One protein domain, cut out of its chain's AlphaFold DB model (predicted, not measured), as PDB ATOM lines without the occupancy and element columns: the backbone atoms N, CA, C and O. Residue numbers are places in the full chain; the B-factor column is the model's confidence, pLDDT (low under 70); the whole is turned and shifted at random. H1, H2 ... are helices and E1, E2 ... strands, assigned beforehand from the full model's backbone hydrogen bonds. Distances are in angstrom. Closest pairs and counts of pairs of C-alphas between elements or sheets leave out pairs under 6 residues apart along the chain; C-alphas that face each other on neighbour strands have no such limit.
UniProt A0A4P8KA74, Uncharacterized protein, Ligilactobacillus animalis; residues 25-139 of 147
ATOM      1  N   ASP A  25     -31.414  27.139 -45.504       87.12
ATOM      2  CA  ASP A  25     -30.737  26.180 -44.634       87.12
ATOM      3  C   ASP A  25     -29.645  26.894 -43.826       87.12
ATOM      4  O   ASP A  25     -28.840  27.642 -44.384       87.12
ATOM      5  N   LYS A  26     -29.619  26.670 -42.510       93.81
ATOM      6  CA  LYS A  26     -28.678  27.303 -41.581       93.81
ATOM      7  C   LYS A  26     -27.228  27.072 -42.010       93.81
ATOM      8  O   LYS A  26     -26.405  27.980 -41.915       93.81
ATOM      9  N   GLU A  27     -26.928  25.882 -42.526       95.19
ATOM     10  CA  GLU A  27     -25.594  25.551 -43.027       95.19
ATOM     11  C   GLU A  27     -25.227  26.370 -44.271       95.19
ATOM     12  O   GLU A  27     -24.109  26.866 -44.390       95.19
ATOM     13  N   TYR A  28     -26.187  26.596 -45.169       95.50
ATOM     14  CA  TYR A  28     -25.983  27.450 -46.336       95.50
ATOM     15  C   TYR A  28     -25.726  28.910 -45.941       95.50
ATOM     16  O   TYR A  28     -24.831  29.540 -46.499       95.50
ATOM     17  N   ILE A  29     -26.452  29.430 -44.945       97.19
ATOM     18  CA  ILE A  29     -26.231  30.787 -44.419       97.19
ATOM     19  C   ILE A  29     -24.814  30.916 -43.843       97.19
ATOM     20  O   ILE A  29     -24.099  31.858 -44.184       97.19
ATOM     21  N   LYS A  30     -24.390  29.958 -43.004       97.75
ATOM     22  CA  LYS A  30     -23.035  29.934 -42.431       97.75
ATOM     23  C   LYS A  30     -21.967  29.930 -43.521       97.75
ATOM     24  O   LYS A  30     -21.056  30.751 -43.471       97.75
ATOM     25  N   ASN A  31     -22.106  29.058 -44.518       96.88
ATOM     26  CA  ASN A  31     -21.161  28.984 -45.631       96.88
ATOM     27  C   ASN A  31     -21.114  30.289 -46.428       96.88
ATOM     28  O   ASN A  31     -20.028  30.772 -46.709       96.88
ATOM     29  N   PHE A  32     -22.256  30.925 -46.692       96.69
ATOM     30  CA  PHE A  32     -22.291  32.208 -47.398       96.69
ATOM     31  C   PHE A  32     -21.577  33.336 -46.631       96.69
ATOM     32  O   PHE A  32     -20.833  34.119 -47.224       96.69
ATOM     33  N   ILE A  33     -21.759  33.407 -45.307       97.50
ATOM     34  CA  ILE A  33     -21.036  34.360 -44.448       97.50
ATOM     35  C   ILE A  33     -19.529  34.072 -44.469       97.50
ATOM     36  O   ILE A  33     -18.727  34.997 -44.594       97.50
ATOM     37  N   MET A  34     -19.134  32.799 -44.367       97.31
ATOM     38  CA  MET A  34     -17.723  32.412 -44.386       97.31
ATOM     39  C   MET A  34     -17.073  32.629 -45.751       97.31
ATOM     40  O   MET A  34     -15.915  33.035 -45.794       97.31
ATOM     41  N   ASP A  35     -17.802  32.429 -46.847       96.25
ATOM     42  CA  ASP A  35     -17.334  32.744 -48.194       96.25
ATOM     43  C   ASP A  35     -17.038  34.239 -48.297       96.25
ATOM     44  O   ASP A  35     -15.934  34.608 -48.690       96.25
ATOM     45  N   TYR A  36     -17.959  35.103 -47.859       96.75
ATOM     46  CA  TYR A  36     -17.722  36.548 -47.812       96.75
ATOM     47  C   TYR A  36     -16.479  36.903 -46.976       96.75
ATOM     48  O   TYR A  36     -15.579  37.602 -47.454       96.75
ATOM     49  N   LEU A  37     -16.385  36.364 -45.756       95.44
ATOM     50  CA  LEU A  37     -15.250  36.597 -44.864       95.44
ATOM     51  C   LEU A  37     -13.937  36.017 -45.400       95.44
ATOM     52  O   LEU A  37     -12.886  36.565 -45.106       95.44
ATOM     53  N   SER A  38     -13.956  34.975 -46.229       93.69
ATOM     54  CA  SER A  38     -12.728  34.441 -46.831       93.69
ATOM     55  C   SER A  38     -12.050  35.431 -47.790       93.69
ATOM     56  O   SER A  38     -10.848  35.318 -48.030       93.69
ATOM     57  N   PHE A  39     -12.806  36.407 -48.312       91.75
ATOM     58  CA  PHE A  39     -12.289  37.480 -49.163       91.75
ATOM     59  C   PHE A  39     -11.966  38.754 -48.376       91.75
ATOM     60  O   PHE A  39     -10.956  39.397 -48.660       91.75
ATOM     61  N   SER A  40     -12.819  39.159 -47.426       92.00
ATOM     62  CA  SER A  40     -12.645  40.423 -46.689       92.00
ATOM     63  C   SER A  40     -11.869  40.277 -45.377       92.00
ATOM     64  O   SER A  40     -11.311  41.259 -44.883       92.00
ATOM     65  N   HIS A  41     -11.875  39.078 -44.790       94.75
ATOM     66  CA  HIS A  41     -11.402  38.690 -43.451       94.75
ATOM     67  C   HIS A  41     -12.017  39.451 -42.267       94.75
ATOM     68  O   HIS A  41     -11.826  39.078 -41.108       94.75
ATOM     69  N   VAL A  42     -12.767  40.512 -42.549       94.31
ATOM     70  CA  VAL A  42     -13.351  41.436 -41.587       94.31
ATOM     71  C   VAL A  42     -14.726  41.862 -42.093       94.31
ATOM     72  O   VAL A  42     -14.899  42.131 -43.282       94.31
ATOM     73  N   ALA A  43     -15.688  41.953 -41.184       95.31
ATOM     74  CA  ALA A  43     -17.011  42.516 -41.415       95.31
ATOM     75  C   ALA A  43     -17.488  43.293 -40.180       95.31
ATOM     76  O   ALA A  43     -16.942  43.158 -39.084       95.31
ATOM     77  N   CYS A  44     -18.541  44.082 -40.324       94.94
ATOM     78  CA  CYS A  44     -19.354  44.583 -39.219       94.94
ATOM     79  C   CYS A  44     -20.768  43.982 -39.276       94.94
ATOM     80  O   CYS A  44     -21.157  43.371 -40.272       94.94
ATOM     81  N   PHE A  45     -21.566  44.148 -38.219       96.31
ATOM     82  CA  PHE A  45     -22.930  43.607 -38.209       96.31
ATOM     83  C   PHE A  45     -23.822  44.209 -39.304       96.31
ATOM     84  O   PHE A  45     -24.642  43.490 -39.858       96.31
ATOM     85  N   ALA A  46     -23.609  45.472 -39.692       94.62
ATOM     86  CA  ALA A  46     -24.344  46.085 -40.801       94.62
ATOM     87  C   ALA A  46     -24.102  45.353 -42.135       94.62
ATOM     88  O   ALA A  46     -25.008  45.213 -42.948       94.62
ATOM     89  N   GLU A  47     -22.888  44.840 -42.353       96.00
ATOM     90  CA  GLU A  47     -22.584  44.017 -43.527       96.00
ATOM     91  C   GLU A  47     -23.266  42.652 -43.436       96.00
ATOM     92  O   GLU A  47     -23.812  42.193 -44.434       96.00
ATOM     93  N   LEU A  48     -23.314  42.028 -42.251       96.38
ATOM     94  CA  LEU A  48     -24.047  40.772 -42.067       96.38
ATOM     95  C   LEU A  48     -25.542  40.910 -42.366       96.38
ATOM     96  O   LEU A  48     -26.116  40.017 -42.986       96.38
ATOM     97  N   GLU A  49     -26.168  42.012 -41.959       96.06
ATOM     98  CA  GLU A  49     -27.567  42.297 -42.287       96.06
ATOM     99  C   GLU A  49     -27.785  42.337 -43.801       96.06
ATOM    100  O   GLU A  49     -28.664  41.641 -44.309       96.06
ATOM    101  N   LEU A  50     -26.903  43.014 -44.545       95.38
ATOM    102  CA  LEU A  50     -26.935  43.006 -46.012       95.38
ATOM    103  C   LEU A  50     -26.760  41.592 -46.594       95.38
ATOM    104  O   LEU A  50     -27.395  41.264 -47.597       95.38
ATOM    105  N   LEU A  51     -25.933  40.731 -45.983       96.19
ATOM    106  CA  LEU A  51     -25.805  39.331 -46.412       96.19
ATOM    107  C   LEU A  51     -27.114  38.560 -46.184       96.19
ATOM    108  O   LEU A  51     -27.546  37.823 -47.072       96.19
ATOM    109  N   PHE A  52     -27.779  38.745 -45.041       95.94
ATOM    110  CA  PHE A  52     -29.088  38.138 -44.787       95.94
ATOM    111  C   PHE A  52     -30.157  38.640 -45.770       95.94
ATOM    112  O   PHE A  52     -30.916  37.825 -46.302       95.94
ATOM    113  N   GLU A  53     -30.179  39.940 -46.075       94.94
ATOM    114  CA  GLU A  53     -31.069  40.523 -47.087       94.94
ATOM    115  C   GLU A  53     -30.830  39.913 -48.475       94.94
ATOM    116  O   GLU A  53     -31.785  39.512 -49.145       94.94
ATOM    117  N   CYS A  54     -29.562  39.772 -48.887       93.25
ATOM    118  CA  CYS A  54     -29.184  39.119 -50.147       93.25
ATOM    119  C   CYS A  54     -29.705  37.678 -50.235       93.25
ATOM    120  O   CYS A  54     -30.109  37.222 -51.307       93.25
ATOM    121  N   LEU A  55     -29.719  36.968 -49.105       93.12
ATOM    122  CA  LEU A  55     -30.216  35.598 -48.990       93.12
ATOM    123  C   LEU A  55     -31.744  35.504 -48.833       93.12
ATOM    124  O   LEU A  55     -32.286  34.395 -48.822       93.12
ATOM    125  N   GLY A  56     -32.449  36.631 -48.692       93.38
ATOM    126  CA  GLY A  56     -33.885  36.662 -48.401       93.38
ATOM    127  C   GLY A  56     -34.244  36.102 -47.020       93.38
ATOM    128  O   GLY A  56     -35.363  35.614 -46.831       93.38
ATOM    129  N   VAL A  57     -33.299  36.134 -46.076       93.31
ATOM    130  CA  VAL A  57     -33.476  35.677 -44.695       93.31
ATOM    131  C   VAL A  57     -34.080  36.807 -43.866       93.31
ATOM    132  O   VAL A  57     -33.553  37.914 -43.840       93.31
ATOM    133  N   ASP A  58     -35.169  36.516 -43.154       95.00
ATOM    134  CA  ASP A  58     -35.688  37.425 -42.130       95.00
ATOM    135  C   ASP A  58     -34.806  37.333 -40.880       95.00
ATOM    136  O   ASP A  58     -34.915  36.414 -40.057       95.00
ATOM    137  N   TYR A  59     -33.853  38.254 -40.797       95.38
ATOM    138  CA  TYR A  59     -32.896  38.328 -39.703       95.38
ATOM    139  C   TYR A  59     -33.389  39.211 -38.558       95.38
ATOM    140  O   TYR A  59     -32.672  39.322 -37.575       95.38
ATOM    141  N   THR A  60     -34.569  39.831 -38.655       96.69
ATOM    142  CA  THR A  60     -35.045  40.777 -37.638       96.69
ATOM    143  C   THR A  60     -35.688  40.059 -36.448       96.69
ATOM    144  O   THR A  60     -36.428  39.087 -36.609       96.69
ATOM    145  N   GLY A  61     -35.403  40.503 -35.224       96.50
ATOM    146  CA  GLY A  61     -35.937  39.891 -34.004       96.50
ATOM    147  C   GLY A  61     -35.492  40.582 -32.715       96.50
ATOM    148  O   GLY A  61     -35.131  41.754 -32.724       96.50
ATOM    149  N   ASP A  62     -35.548  39.868 -31.592       96.88
ATOM    150  CA  ASP A  62     -35.289  40.398 -30.245       96.88
ATOM    151  C   ASP A  62     -33.950  39.940 -29.636       96.88
ATOM    152  O   ASP A  62     -33.645  40.251 -28.480       96.88
ATOM    153  N   LYS A  63     -33.128  39.206 -30.396       97.50
ATOM    154  CA  LYS A  63     -31.844  38.696 -29.911       97.50
ATOM    155  C   LYS A  63     -30.781  39.781 -29.856       97.50
ATOM    156  O   LYS A  63     -30.777  40.744 -30.627       97.50
ATOM    157  N   ILE A  64     -29.876  39.595 -28.897       96.44
ATOM    158  CA  ILE A  64     -28.792  40.510 -28.555       96.44
ATOM    159  C   ILE A  64     -27.502  39.703 -28.465       96.44
ATOM    160  O   ILE A  64     -27.400  38.794 -27.636       96.44
ATOM    161  N   VAL A  65     -26.507  40.117 -29.244       97.19
ATOM    162  CA  VAL A  65     -25.132  39.628 -29.170       97.19
ATOM    163  C   VAL A  65     -24.331  40.586 -28.292       97.19
ATOM    164  O   VAL A  65     -24.370  41.802 -28.487       97.19
ATOM    165  N   GLY A  66     -23.607  40.063 -27.305       96.31
ATOM    166  CA  GLY A  66     -22.793  40.886 -26.413       96.31
ATOM    167  C   GLY A  66     -22.335  40.176 -25.144       96.31
ATOM    168  O   GLY A  66     -22.732  39.046 -24.854       96.31
ATOM    169  N   ASP A  67     -21.525  40.872 -24.347       95.94
ATOM    170  CA  ASP A  67     -21.112  40.418 -23.019       95.94
ATOM    171  C   ASP A  67     -22.080  40.936 -21.947       95.94
ATOM    172  O   ASP A  67     -21.935  42.027 -21.376       95.94
ATOM    173  N   LYS A  68     -23.068  40.094 -21.631       93.62
ATOM    174  CA  LYS A  68     -24.078  40.361 -20.597       93.62
ATOM    175  C   LYS A  68     -23.467  40.561 -19.207       93.62
ATOM    176  O   LYS A  68     -24.016  41.319 -18.412       93.62
ATOM    177  N   SER A  69     -22.326  39.937 -18.901       95.06
ATOM    178  CA  SER A  69     -21.683  40.064 -17.582       95.06
ATOM    179  C   SER A  69     -21.115  41.469 -17.339       95.06
ATOM    180  O   SER A  69     -21.000  41.914 -16.188       95.06
ATOM    181  N   ARG A  70     -20.807  42.184 -18.431       96.62
ATOM    182  CA  ARG A  70     -20.259  43.546 -18.438       96.62
ATOM    183  C   ARG A  70     -21.263  44.627 -18.846       96.62
ATOM    184  O   ARG A  70     -20.898  45.802 -18.800       96.62
ATOM    185  N   ASN A  71     -22.508  44.261 -19.170       96.94
ATOM    186  CA  ASN A  71     -23.514  45.145 -19.776       96.94
ATOM    187  C   ASN A  71     -23.048  45.750 -21.115       96.94
ATOM    188  O   ASN A  71     -23.278  46.928 -21.390       96.94
ATOM    189  N   LEU A  72     -22.378  44.941 -21.937       97.31
ATOM    190  CA  LEU A  72     -21.919  45.332 -23.267       97.31
ATOM    191  C   LEU A  72     -22.811  44.690 -24.324       97.31
ATOM    192  O   LEU A  72     -22.981  43.473 -24.339       97.31
ATOM    193  N   ILE A  73     -23.352  45.513 -25.213       96.88
ATOM    194  CA  ILE A  73     -24.125  45.083 -26.378       96.88
ATOM    195  C   ILE A  73     -23.256  45.301 -27.608       96.88
ATOM    196  O   ILE A  73     -22.791  46.414 -27.833       96.88
ATOM    197  N   TYR A  74     -23.028  44.254 -28.393       96.75
ATOM    198  CA  TYR A  74     -22.308  44.346 -29.664       96.75
ATOM    199  C   TYR A  74     -23.288  44.664 -30.790       96.75
ATOM    200  O   TYR A  74     -23.065  45.584 -31.578       96.75
ATOM    201  N   TRP A  75     -24.399  43.923 -30.803       97.00
ATOM    202  CA  TRP A  75     -25.505  44.084 -31.736       97.00
ATOM    203  C   TRP A  75     -26.817  43.599 -31.120       97.00
ATOM    204  O   TRP A  75     -26.827  42.755 -30.223       97.00
ATOM    205  N   SER A  76     -27.931  44.115 -31.613       95.62
ATOM    206  CA  SER A  76     -29.283  43.708 -31.238       95.62
ATOM    207  C   SER A  76     -30.216  43.824 -32.428       95.62
ATOM    208  O   SER A  76     -29.977  44.645 -33.307       95.62
ATOM    209  N   GLY A  77     -31.328  43.098 -32.379       95.56
ATOM    210  CA  GLY A  77     -32.321  43.111 -33.452       95.56
ATOM    211  C   GLY A  77     -32.287  41.851 -34.308       95.56
ATOM    212  O   GLY A  77     -32.878  41.849 -35.380       95.56
ATOM    213  N   LEU A  78     -31.597  40.795 -33.858       97.25
ATOM    214  CA  LEU A  78     -31.478  39.547 -34.606       97.25
ATOM    215  C   LEU A  78     -32.654  38.603 -34.330       97.25
ATOM    216  O   LEU A  78     -33.163  38.515 -33.211       97.25
ATOM    217  N   SER A  79     -33.060  37.846 -35.343       97.69
ATOM    218  CA  SER A  79     -33.939  36.693 -35.201       97.69
ATOM    219  C   SER A  79     -33.192  35.550 -34.510       97.69
ATOM    220  O   SER A  79     -31.962  35.507 -34.505       97.69
ATOM    221  N   VAL A  80     -33.935  34.588 -33.951       97.06
ATOM    222  CA  VAL A  80     -33.349  33.376 -33.341       97.06
ATOM    223  C   VAL A  80     -32.418  32.664 -34.325       97.06
ATOM    224  O   VAL A  80     -31.331  32.256 -33.948       97.06
ATOM    225  N   LEU A  81     -32.811  32.569 -35.600       96.00
ATOM    226  CA  LEU A  81     -31.993  31.934 -36.632       96.00
ATOM    227  C   LEU A  81     -30.665  32.669 -36.848       96.00
ATOM    228  O   LEU A  81     -29.627  32.022 -36.950       96.00
ATOM    229  N   ALA A  82     -30.705  33.998 -36.975       97.25
ATOM    230  CA  ALA A  82     -29.508  34.793 -37.225       97.25
ATOM    231  C   ALA A  82     -28.551  34.746 -36.022       97.25
ATOM    232  O   ALA A  82     -27.351  34.565 -36.209       97.25
ATOM    233  N   ASP A  83     -29.088  34.834 -34.803       97.69
ATOM    234  CA  ASP A  83     -28.330  34.663 -33.558       97.69
ATOM    235  C   ASP A  83     -27.680  33.271 -33.485       97.69
ATOM    236  O   ASP A  83     -26.469  33.171 -33.297       97.69
ATOM    237  N   ASP A  84     -28.443  32.204 -33.754       97.75
ATOM    238  CA  ASP A  84     -27.945  30.823 -33.752       97.75
ATOM    239  C   ASP A  84     -26.823  30.602 -34.782       97.75
ATOM    240  O   ASP A  84     -25.826  29.946 -34.480       97.75
ATOM    241  N   VAL A  85     -26.957  31.152 -35.996       97.88
ATOM    242  CA  VAL A  85     -25.923  31.085 -37.048       97.88
ATOM    243  C   VAL A  85     -24.605  31.672 -36.554       97.88
ATOM    244  O   VAL A  85     -23.557  31.037 -36.680       97.88
ATOM    245  N   LEU A  86     -24.654  32.883 -35.999       98.06
ATOM    246  CA  LEU A  86     -23.458  33.584 -35.541       98.06
ATOM    247  C   LEU A  86     -22.867  32.922 -34.299       98.06
ATOM    248  O   LEU A  86     -21.646  32.795 -34.195       98.06
ATOM    249  N   HIS A  87     -23.720  32.442 -33.398       97.62
ATOM    250  CA  HIS A  87     -23.297  31.712 -32.215       97.62
ATOM    251  C   HIS A  87     -22.583  30.403 -32.572       97.62
ATOM    252  O   HIS A  87     -21.523  30.120 -32.020       97.62
ATOM    253  N   GLU A  88     -23.100  29.625 -33.528       98.19
ATOM    254  CA  GLU A  88     -22.434  28.402 -33.995       98.19
ATOM    255  C   GLU A  88     -21.082  28.691 -34.654       98.19
ATOM    256  O   GLU A  88     -20.118  27.960 -34.417       98.19
ATOM    257  N   LEU A  89     -20.985  29.754 -35.458       98.31
ATOM    258  CA  LEU A  89     -19.718  30.166 -36.069       98.31
ATOM    259  C   LEU A  89     -18.693  30.606 -35.013       98.31
ATOM    260  O   LEU A  89     -17.515  30.254 -35.117       98.31
ATOM    261  N   GLU A  90     -19.123  31.348 -33.993       97.56
ATOM    262  CA  GLU A  90     -18.267  31.761 -32.878       97.56
ATOM    263  C   GLU A  90     -17.811  30.551 -32.046       97.56
ATOM    264  O   GLU A  90     -16.615  30.398 -31.792       97.56
ATOM    265  N   GLN A  91     -18.728  29.645 -31.678       97.12
ATOM    266  CA  GLN A  91     -18.407  28.423 -30.929       97.12
ATOM    267  C   GLN A  91     -17.447  27.502 -31.691       97.12
ATOM    268  O   GLN A  91     -16.542  26.916 -31.095       97.12
ATOM    269  N   ALA A  92     -17.609  27.399 -33.011       96.19
ATOM    270  CA  ALA A  92     -16.694  26.673 -33.889       96.19
ATOM    271  C   ALA A  92     -15.367  27.422 -34.134       96.19
ATOM    272  O   ALA A  92     -14.537  26.964 -34.923       96.19
ATOM    273  N   ASN A  93     -15.166  28.571 -33.478       95.56
ATOM    274  CA  ASN A  93     -13.999  29.440 -33.585       95.56
ATOM    275  C   ASN A  93     -13.737  29.946 -35.019       95.56
ATOM    276  O   ASN A  93     -12.612  30.327 -35.344       95.56
ATOM    277  N   LYS A  94     -14.777  29.965 -35.866       97.44
ATOM    278  CA  LYS A  94     -14.730  30.449 -37.255       97.44
ATOM    279  C   LYS A  94     -14.749  31.961 -37.352       97.44
ATOM    280  O   LYS A  94     -14.115  32.517 -38.244       97.44
ATOM    281  N   ILE A  95     -15.426  32.606 -36.408       97.81
ATOM    282  CA  ILE A  95     -15.442  34.058 -36.261       97.81
ATOM    283  C   ILE A  95     -15.082  34.457 -34.830       97.81
ATOM    284  O   ILE A  95     -15.155  33.643 -33.909       97.81
ATOM    285  N   ALA A  96     -14.701  35.716 -34.638       96.94
ATOM    286  CA  ALA A  96     -14.669  36.354 -33.326       96.94
ATOM    287  C   ALA A  96     -15.118  37.812 -33.415       96.94
ATOM    288  O   ALA A  96     -14.923  38.467 -34.440       96.94
ATOM    289  N   TYR A  97     -15.648  38.327 -32.308       96.50
ATOM    290  CA  TYR A  97     -15.973  39.739 -32.146       96.50
ATOM    291  C   TYR A  97     -14.791  40.480 -31.525       96.50
ATOM    292  O   TYR A  97     -14.406  40.220 -30.384       96.50
ATOM    293  N   VAL A  98     -14.214  41.419 -32.268       93.88
ATOM    294  CA  VAL A  98     -13.066  42.209 -31.826       93.88
ATOM    295  C   VAL A  98     -13.492  43.666 -31.661       93.88
ATOM    296  O   VAL A  98     -13.844  44.317 -32.651       93.88
ATOM    297  N   PRO A  99     -13.454  44.222 -30.437       90.69
ATOM    298  CA  PRO A  99     -13.580  45.659 -30.258       90.69
ATOM    299  C   PRO A  99     -12.355  46.337 -30.873       90.69
ATOM    300  O   PRO A  99     -11.216  45.984 -30.569       90.69
ATOM    301  N   GLY A 100     -12.578  47.305 -31.756       74.44
ATOM    302  CA  GLY A 100     -11.502  47.988 -32.470       74.44
ATOM    303  C   GLY A 100     -11.638  49.498 -32.385       74.44
ATOM    304  O   GLY A 100     -12.747  50.022 -32.465       74.44
ATOM    305  N   TYR A 101     -10.506  50.209 -32.320       64.62
ATOM    306  CA  TYR A 101     -10.456  51.681 -32.334       64.62
ATOM    307  C   TYR A 101     -11.187  52.310 -33.535       64.62
ATOM    308  O   TYR A 101     -11.626  53.451 -33.456       64.62
ATOM    309  N   ASN A 102     -11.363  51.554 -34.628       82.56
ATOM    310  CA  ASN A 102     -12.044  52.002 -35.843       82.56
ATOM    311  C   ASN A 102     -13.439  51.392 -36.047       82.56
ATOM    312  O   ASN A 102     -14.084  51.724 -37.040       82.56
ATOM    313  N   ALA A 103     -13.915  50.517 -35.154       88.38
ATOM    314  CA  ALA A 103     -15.188  49.823 -35.346       88.38
ATOM    315  C   ALA A 103     -16.353  50.821 -35.456       88.38
ATOM    316  O   ALA A 103     -17.130  50.752 -36.402       88.38
ATOM    317  N   GLU A 104     -16.409  51.826 -34.577       88.62
ATOM    318  CA  GLU A 104     -17.413  52.901 -34.641       88.62
ATOM    319  C   GLU A 104     -17.405  53.632 -35.997       88.62
ATOM    320  O   GLU A 104     -18.455  53.882 -36.589       88.62
ATOM    321  N   THR A 105     -16.217  53.940 -36.529       89.44
ATOM    322  CA  THR A 105     -16.055  54.599 -37.835       89.44
ATOM    323  C   THR A 105     -16.582  53.737 -38.980       89.44
ATOM    324  O   THR A 105     -17.109  54.284 -39.947       89.44
ATOM    325  N   VAL A 106     -16.466  52.408 -38.888       90.94
ATOM    326  CA  VAL A 106     -17.049  51.491 -39.877       90.94
ATOM    327  C   VAL A 106     -18.573  51.596 -39.854       90.94
ATOM    328  O   VAL A 106     -19.151  51.894 -40.895       90.94
ATOM    329  N   TYR A 107     -19.219  51.482 -38.689       92.31
ATOM    330  CA  TYR A 107     -20.685  51.592 -38.588       92.31
ATOM    331  C   TYR A 107     -21.225  52.935 -39.096       92.31
ATOM    332  O   TYR A 107     -22.245  52.965 -39.786       92.31
ATOM    333  N   LYS A 108     -20.503  54.040 -38.860       90.44
ATOM    334  CA  LYS A 108     -20.872  55.362 -39.402       90.44
ATOM    335  C   LYS A 108     -20.961  55.385 -40.931       90.44
ATOM    336  O   LYS A 108     -21.800  56.109 -41.461       90.44
ATOM    337  N   LYS A 109     -20.152  54.593 -41.649       90.62
ATOM    338  CA  LYS A 109     -20.226  54.495 -43.123       90.62
ATOM    339  C   LYS A 109     -21.541  53.878 -43.603       90.62
ATOM    340  O   LYS A 109     -21.983  54.203 -44.697       90.62
ATOM    341  N   TYR A 110     -22.162  53.037 -42.777       89.69
ATOM    342  CA  TYR A 110     -23.462  52.415 -43.039       89.69
ATOM    343  C   TYR A 110     -24.630  53.215 -42.442       89.69
ATOM    344  O   TYR A 110     -25.766  52.757 -42.478       89.69
ATOM    345  N   GLY A 111     -24.374  54.401 -41.872       90.00
ATOM    346  CA  GLY A 111     -25.406  55.197 -41.200       90.00
ATOM    347  C   GLY A 111     -25.955  54.548 -39.926       90.00
ATOM    348  O   GLY A 111     -27.019  54.937 -39.452       90.00
ATOM    349  N   VAL A 112     -25.244  53.565 -39.368       88.19
ATOM    350  CA  VAL A 112     -25.672  52.818 -38.185       88.19
ATOM    351  C   VAL A 112     -25.192  53.513 -36.917       88.19
ATOM    352  O   VAL A 112     -24.009  53.823 -36.759       88.19
ATOM    353  N   SER A 113     -26.117  53.695 -35.977       81.75
ATOM    354  CA  SER A 113     -25.830  54.130 -34.613       81.75
ATOM    355  C   SER A 113     -26.867  53.558 -33.651       81.75
ATOM    356  O   SER A 113     -28.014  53.340 -34.040       81.75
ATOM    357  N   TYR A 114     -26.467  53.334 -32.403       83.31
ATOM    358  CA  TYR A 114     -27.386  52.982 -31.326       83.31
ATOM    359  C   TYR A 114     -27.747  54.212 -30.500       83.31
ATOM    360  O   TYR A 114     -26.879  55.032 -30.204       83.31
ATOM    361  N   ASP A 115     -28.992  54.271 -30.024       87.69
ATOM    362  CA  ASP A 115     -29.452  55.245 -29.022       87.69
ATOM    363  C   ASP A 115     -28.994  54.860 -27.595       87.69
ATOM    364  O   ASP A 115     -29.736  54.898 -26.617       87.69
ATOM    365  N   MET A 116     -27.753  54.383 -27.481       91.81
ATOM    366  CA  MET A 116     -27.124  53.960 -26.234       91.81
ATOM    367  C   MET A 116     -25.730  54.576 -26.123       91.81
ATOM    368  O   MET A 116     -25.068  54.795 -27.142       91.81
ATOM    369  N   PRO A 117     -25.220  54.806 -24.899       94.94
ATOM    370  CA  PRO A 117     -23.851  55.260 -24.720       94.94
ATOM    371  C   PRO A 117     -22.848  54.263 -25.310       94.94
ATOM    372  O   PRO A 117     -22.958  53.054 -25.097       94.94
ATOM    373  N   ILE A 118     -21.833  54.779 -26.002       94.25
ATOM    374  CA  ILE A 118     -20.738  53.962 -26.528       94.25
ATOM    375  C   ILE A 118     -19.808  53.553 -25.376       94.25
ATOM    376  O   ILE A 118     -19.365  54.388 -24.577       94.25
ATOM    377  N   ALA A 119     -19.500  52.262 -25.285       94.75
ATOM    378  CA  ALA A 119     -18.520  51.713 -24.362       94.75
ATOM    379  C   ALA A 119     -17.112  52.191 -24.748       94.75
ATOM    380  O   ALA A 119     -16.641  51.959 -25.857       94.75
ATOM    381  N   LYS A 120     -16.419  52.842 -23.808       90.81
ATOM    382  CA  LYS A 120     -15.051  53.364 -24.011       90.81
ATOM    383  C   LYS A 120     -13.957  52.348 -23.685       90.81
ATOM    384  O   LYS A 120     -12.826  52.491 -24.126       90.81
ATOM    385  N   ASP A 121     -14.301  51.364 -22.865       91.94
ATOM    386  CA  ASP A 121     -13.425  50.293 -22.399       91.94
ATOM    387  C   ASP A 121     -14.187  48.960 -22.491       91.94
ATOM    388  O   ASP A 121     -15.223  48.838 -21.824       91.94
ATOM    389  N   PRO A 122     -13.717  47.986 -23.295       92.69
ATOM    390  CA  PRO A 122     -14.360  46.682 -23.466       92.69
ATOM    391  C   PRO A 122     -14.212  45.749 -22.250       92.69
ATOM    392  O   PRO A 122     -14.943  44.765 -22.136       92.69
ATOM    393  N   ASN A 123     -13.293  46.035 -21.324       94.19
ATOM    394  CA  ASN A 123     -13.055  45.206 -20.137       94.19
ATOM    395  C   ASN A 123     -13.818  45.704 -18.903       94.19
ATOM    396  O   ASN A 123     -13.965  44.979 -17.915       94.19
ATOM    397  N   LYS A 124     -14.331  46.936 -18.955       94.06
ATOM    398  CA  LYS A 124     -15.089  47.546 -17.865       94.06
ATOM    399  C   LYS A 124     -16.474  46.914 -17.727       94.06
ATOM    400  O   LYS A 124     -17.195  46.729 -18.701       94.06
ATOM    401  N   LYS A 125     -16.891  46.672 -16.481       96.62
ATOM    402  CA  LYS A 125     -18.283  46.353 -16.137       96.62
ATOM    403  C   LYS A 125     -19.096  47.643 -16.001       96.62
ATOM    404  O   LYS A 125     -18.837  48.447 -15.100       96.62
ATOM    405  N   TYR A 126     -20.070  47.851 -16.880       96.75
ATOM    406  CA  TYR A 126     -20.934  49.034 -16.863       96.75
ATOM    407  C   TYR A 126     -22.156  48.820 -15.967       96.75
ATOM    408  O   TYR A 126     -22.578  47.692 -15.718       96.75
ATOM    409  N   LYS A 127     -22.736  49.915 -15.458       96.31
ATOM    410  CA  LYS A 127     -23.952  49.877 -14.617       96.31
ATOM    411  C   LYS A 127     -25.245  49.732 -15.429       96.31
ATOM    412  O   LYS A 127     -26.254  49.315 -14.879       96.31
ATOM    413  N   ALA A 128     -25.199  50.100 -16.704       96.06
ATOM    414  CA  ALA A 128     -26.305  50.055 -17.650       96.06
ATOM    415  C   ALA A 128     -25.769  49.601 -19.018       96.06
ATOM    416  O   ALA A 128     -24.554  49.715 -19.231       96.06
ATOM    417  N   PRO A 129     -26.627  49.115 -19.930       96.81
ATOM    418  CA  PRO A 129     -26.214  48.717 -21.272       96.81
ATOM    419  C   PRO A 129     -25.422  49.813 -21.986       96.81
ATOM    420  O   PRO A 129     -25.809  50.982 -21.965       96.81
ATOM    421  N   HIS A 130     -24.289  49.438 -22.572       96.94
ATOM    422  CA  HIS A 130     -23.501  50.286 -23.462       96.94
ATOM    423  C   HIS A 130     -23.303  49.559 -24.786       96.94
ATOM    424  O   HIS A 130     -23.050  48.351 -24.803       96.94
ATOM    425  N   TRP A 131     -23.381  50.299 -25.887       96.31
ATOM    426  CA  TRP A 131     -23.024  49.759 -27.190       96.31
ATOM    427  C   TRP A 131     -21.504  49.694 -27.311       96.31
ATOM    428  O   TRP A 131     -20.820  50.704 -27.156       96.31
ATOM    429  N   LEU A 132     -20.960  48.513 -27.580       96.06
ATOM    430  CA  LEU A 132     -19.563  48.319 -27.933       96.06
ATOM    431  C   LEU A 132     -19.493  47.960 -29.419       96.06
ATOM    432  O   LEU A 132     -19.781  46.818 -29.774       96.06
ATOM    433  N   PRO A 133     -19.091  48.898 -30.289       95.12
ATOM    434  CA  PRO A 133     -18.840  48.592 -31.685       95.12
ATOM    435  C   PRO A 133     -17.746  47.526 -31.805       95.12
ATOM    436  O   PRO A 133     -16.629  47.700 -31.308       95.12
ATOM    437  N   VAL A 134     -18.060  46.434 -32.493       96.31
ATOM    438  CA  VAL A 134     -17.116  45.350 -32.783       96.31
ATOM    439  C   VAL A 134     -17.027  45.101 -34.279       96.31
ATOM    440  O   VAL A 134     -17.975  45.360 -35.028       96.31
ATOM    441  N   LEU A 135     -15.879  44.578 -34.694       95.94
ATOM    442  CA  LEU A 135     -15.690  43.947 -35.990       95.94
ATOM    443  C   LEU A 135     -15.753  42.430 -35.816       95.94
ATOM    444  O   LEU A 135     -15.349  41.896 -34.785       95.94
ATOM    445  N   ILE A 136     -16.256  41.752 -36.831       96.75
ATOM    446  CA  ILE A 136     -16.301  40.302 -36.947       96.75
ATOM    447  C   ILE A 136     -15.116  39.904 -37.810       96.75
ATOM    448  O   ILE A 136     -14.979  40.405 -38.924       96.75
ATOM    449  N   VAL A 137     -14.249  39.044 -37.293       96.12
ATOM    450  CA  VAL A 137     -13.025  38.621 -37.983       96.12
ATOM    451  C   VAL A 137     -12.967  37.108 -38.102       96.12
ATOM    452  O   VAL A 137     -13.402  36.406 -37.186       96.12
ATOM    453  N   ASP A 138     -12.428  36.611 -39.211       96.00
ATOM    454  CA  ASP A 138     -12.275  35.177 -39.459       96.00
ATOM    455  C   ASP A 138     -10.996  34.584 -38.829       96.00
ATOM    456  O   ASP A 138     -10.207  35.257 -38.156       96.00
ATOM    457  N   GLU A 139     -10.777  33.284 -39.038       94.06
ATOM    458  CA  GLU A 139      -9.589  32.563 -38.562       94.06
ATOM    459  C   GLU A 139      -8.271  33.119 -39.138       94.06
ATOM    460  O   GLU A 139      -7.232  33.031 -38.477       94.06
TER     461      GLU A 139
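Overview. This is residues 25 to 139 of the 147 residues of an uncharacterized protein of Ligilactobacillus animalis (UniProt A0A4P8KA74). Two small two-stranded sheets, the hairpin E1 E2 and the pair E3 E4, are bridged by H3, which packs on E1 and E3. H1 lies at one end of the longest axis, the long unnamed stretch 110 to 133 loops round the other, and H4 packs on E4 at the side. The printed part has 115 residues with four named helices and four named strands, in the order H1 H2 E1 E2 H3 E3 H4 E4 along the chain; the class is mixed, helices and strands, and both sheets are antiparallel. It is compact, with a radius of gyration of the C-alphas of 13.6 A and spans of 39 by 28 by 27 A.

Along the chain. Find C-alpha 26 at (-28.678, 27.303, -41.581); from there H1 runs 21.3 A to residue 40. Next come H2, residues 45 to 54, E1, residues 60 to 67 and 20.2 A long, and E2, residues 72 to 78. H3 spans residues 80 to 91, E3 95 to 99 and H4 103 to 109. E4, residues 134 to 138, ends at C-alpha 138 (-12.275, 35.177, -39.459).

Arrangement. In the hairpin E1 and E2, look for N 65 and O 75, 2.8 A apart; between E3 and E4, N 98 and O 135 are 2.8 A apart. The closest C-alphas of E1 and H3 are Lys 63 and Asp 83, 6.5 A; those of H3 and E3 are Leu 89 and Ile 95, 5.8 A. With residues 26 to 30 alone, H1 touches H3 at a steep tilt of 57 degrees, Lys 30 and Val 85 closest at 6.2 A. The closest C-alphas of H4 and E4 are Ala 103 and Val 134, 5.5 A. Every O i to N i+4 pair is within hydrogen-bond range in H2 and H3; H1 has 10 of 11, H4 2 of 3.

Size, cuts and confidence. The C-alphas farthest apart, Tyr 28 and Lys 127, stand 38.9 A apart. The printed part has no cut, and the link H4 to E4 is long, with 24 residues. Residue 101 alone is under pLDDT 70.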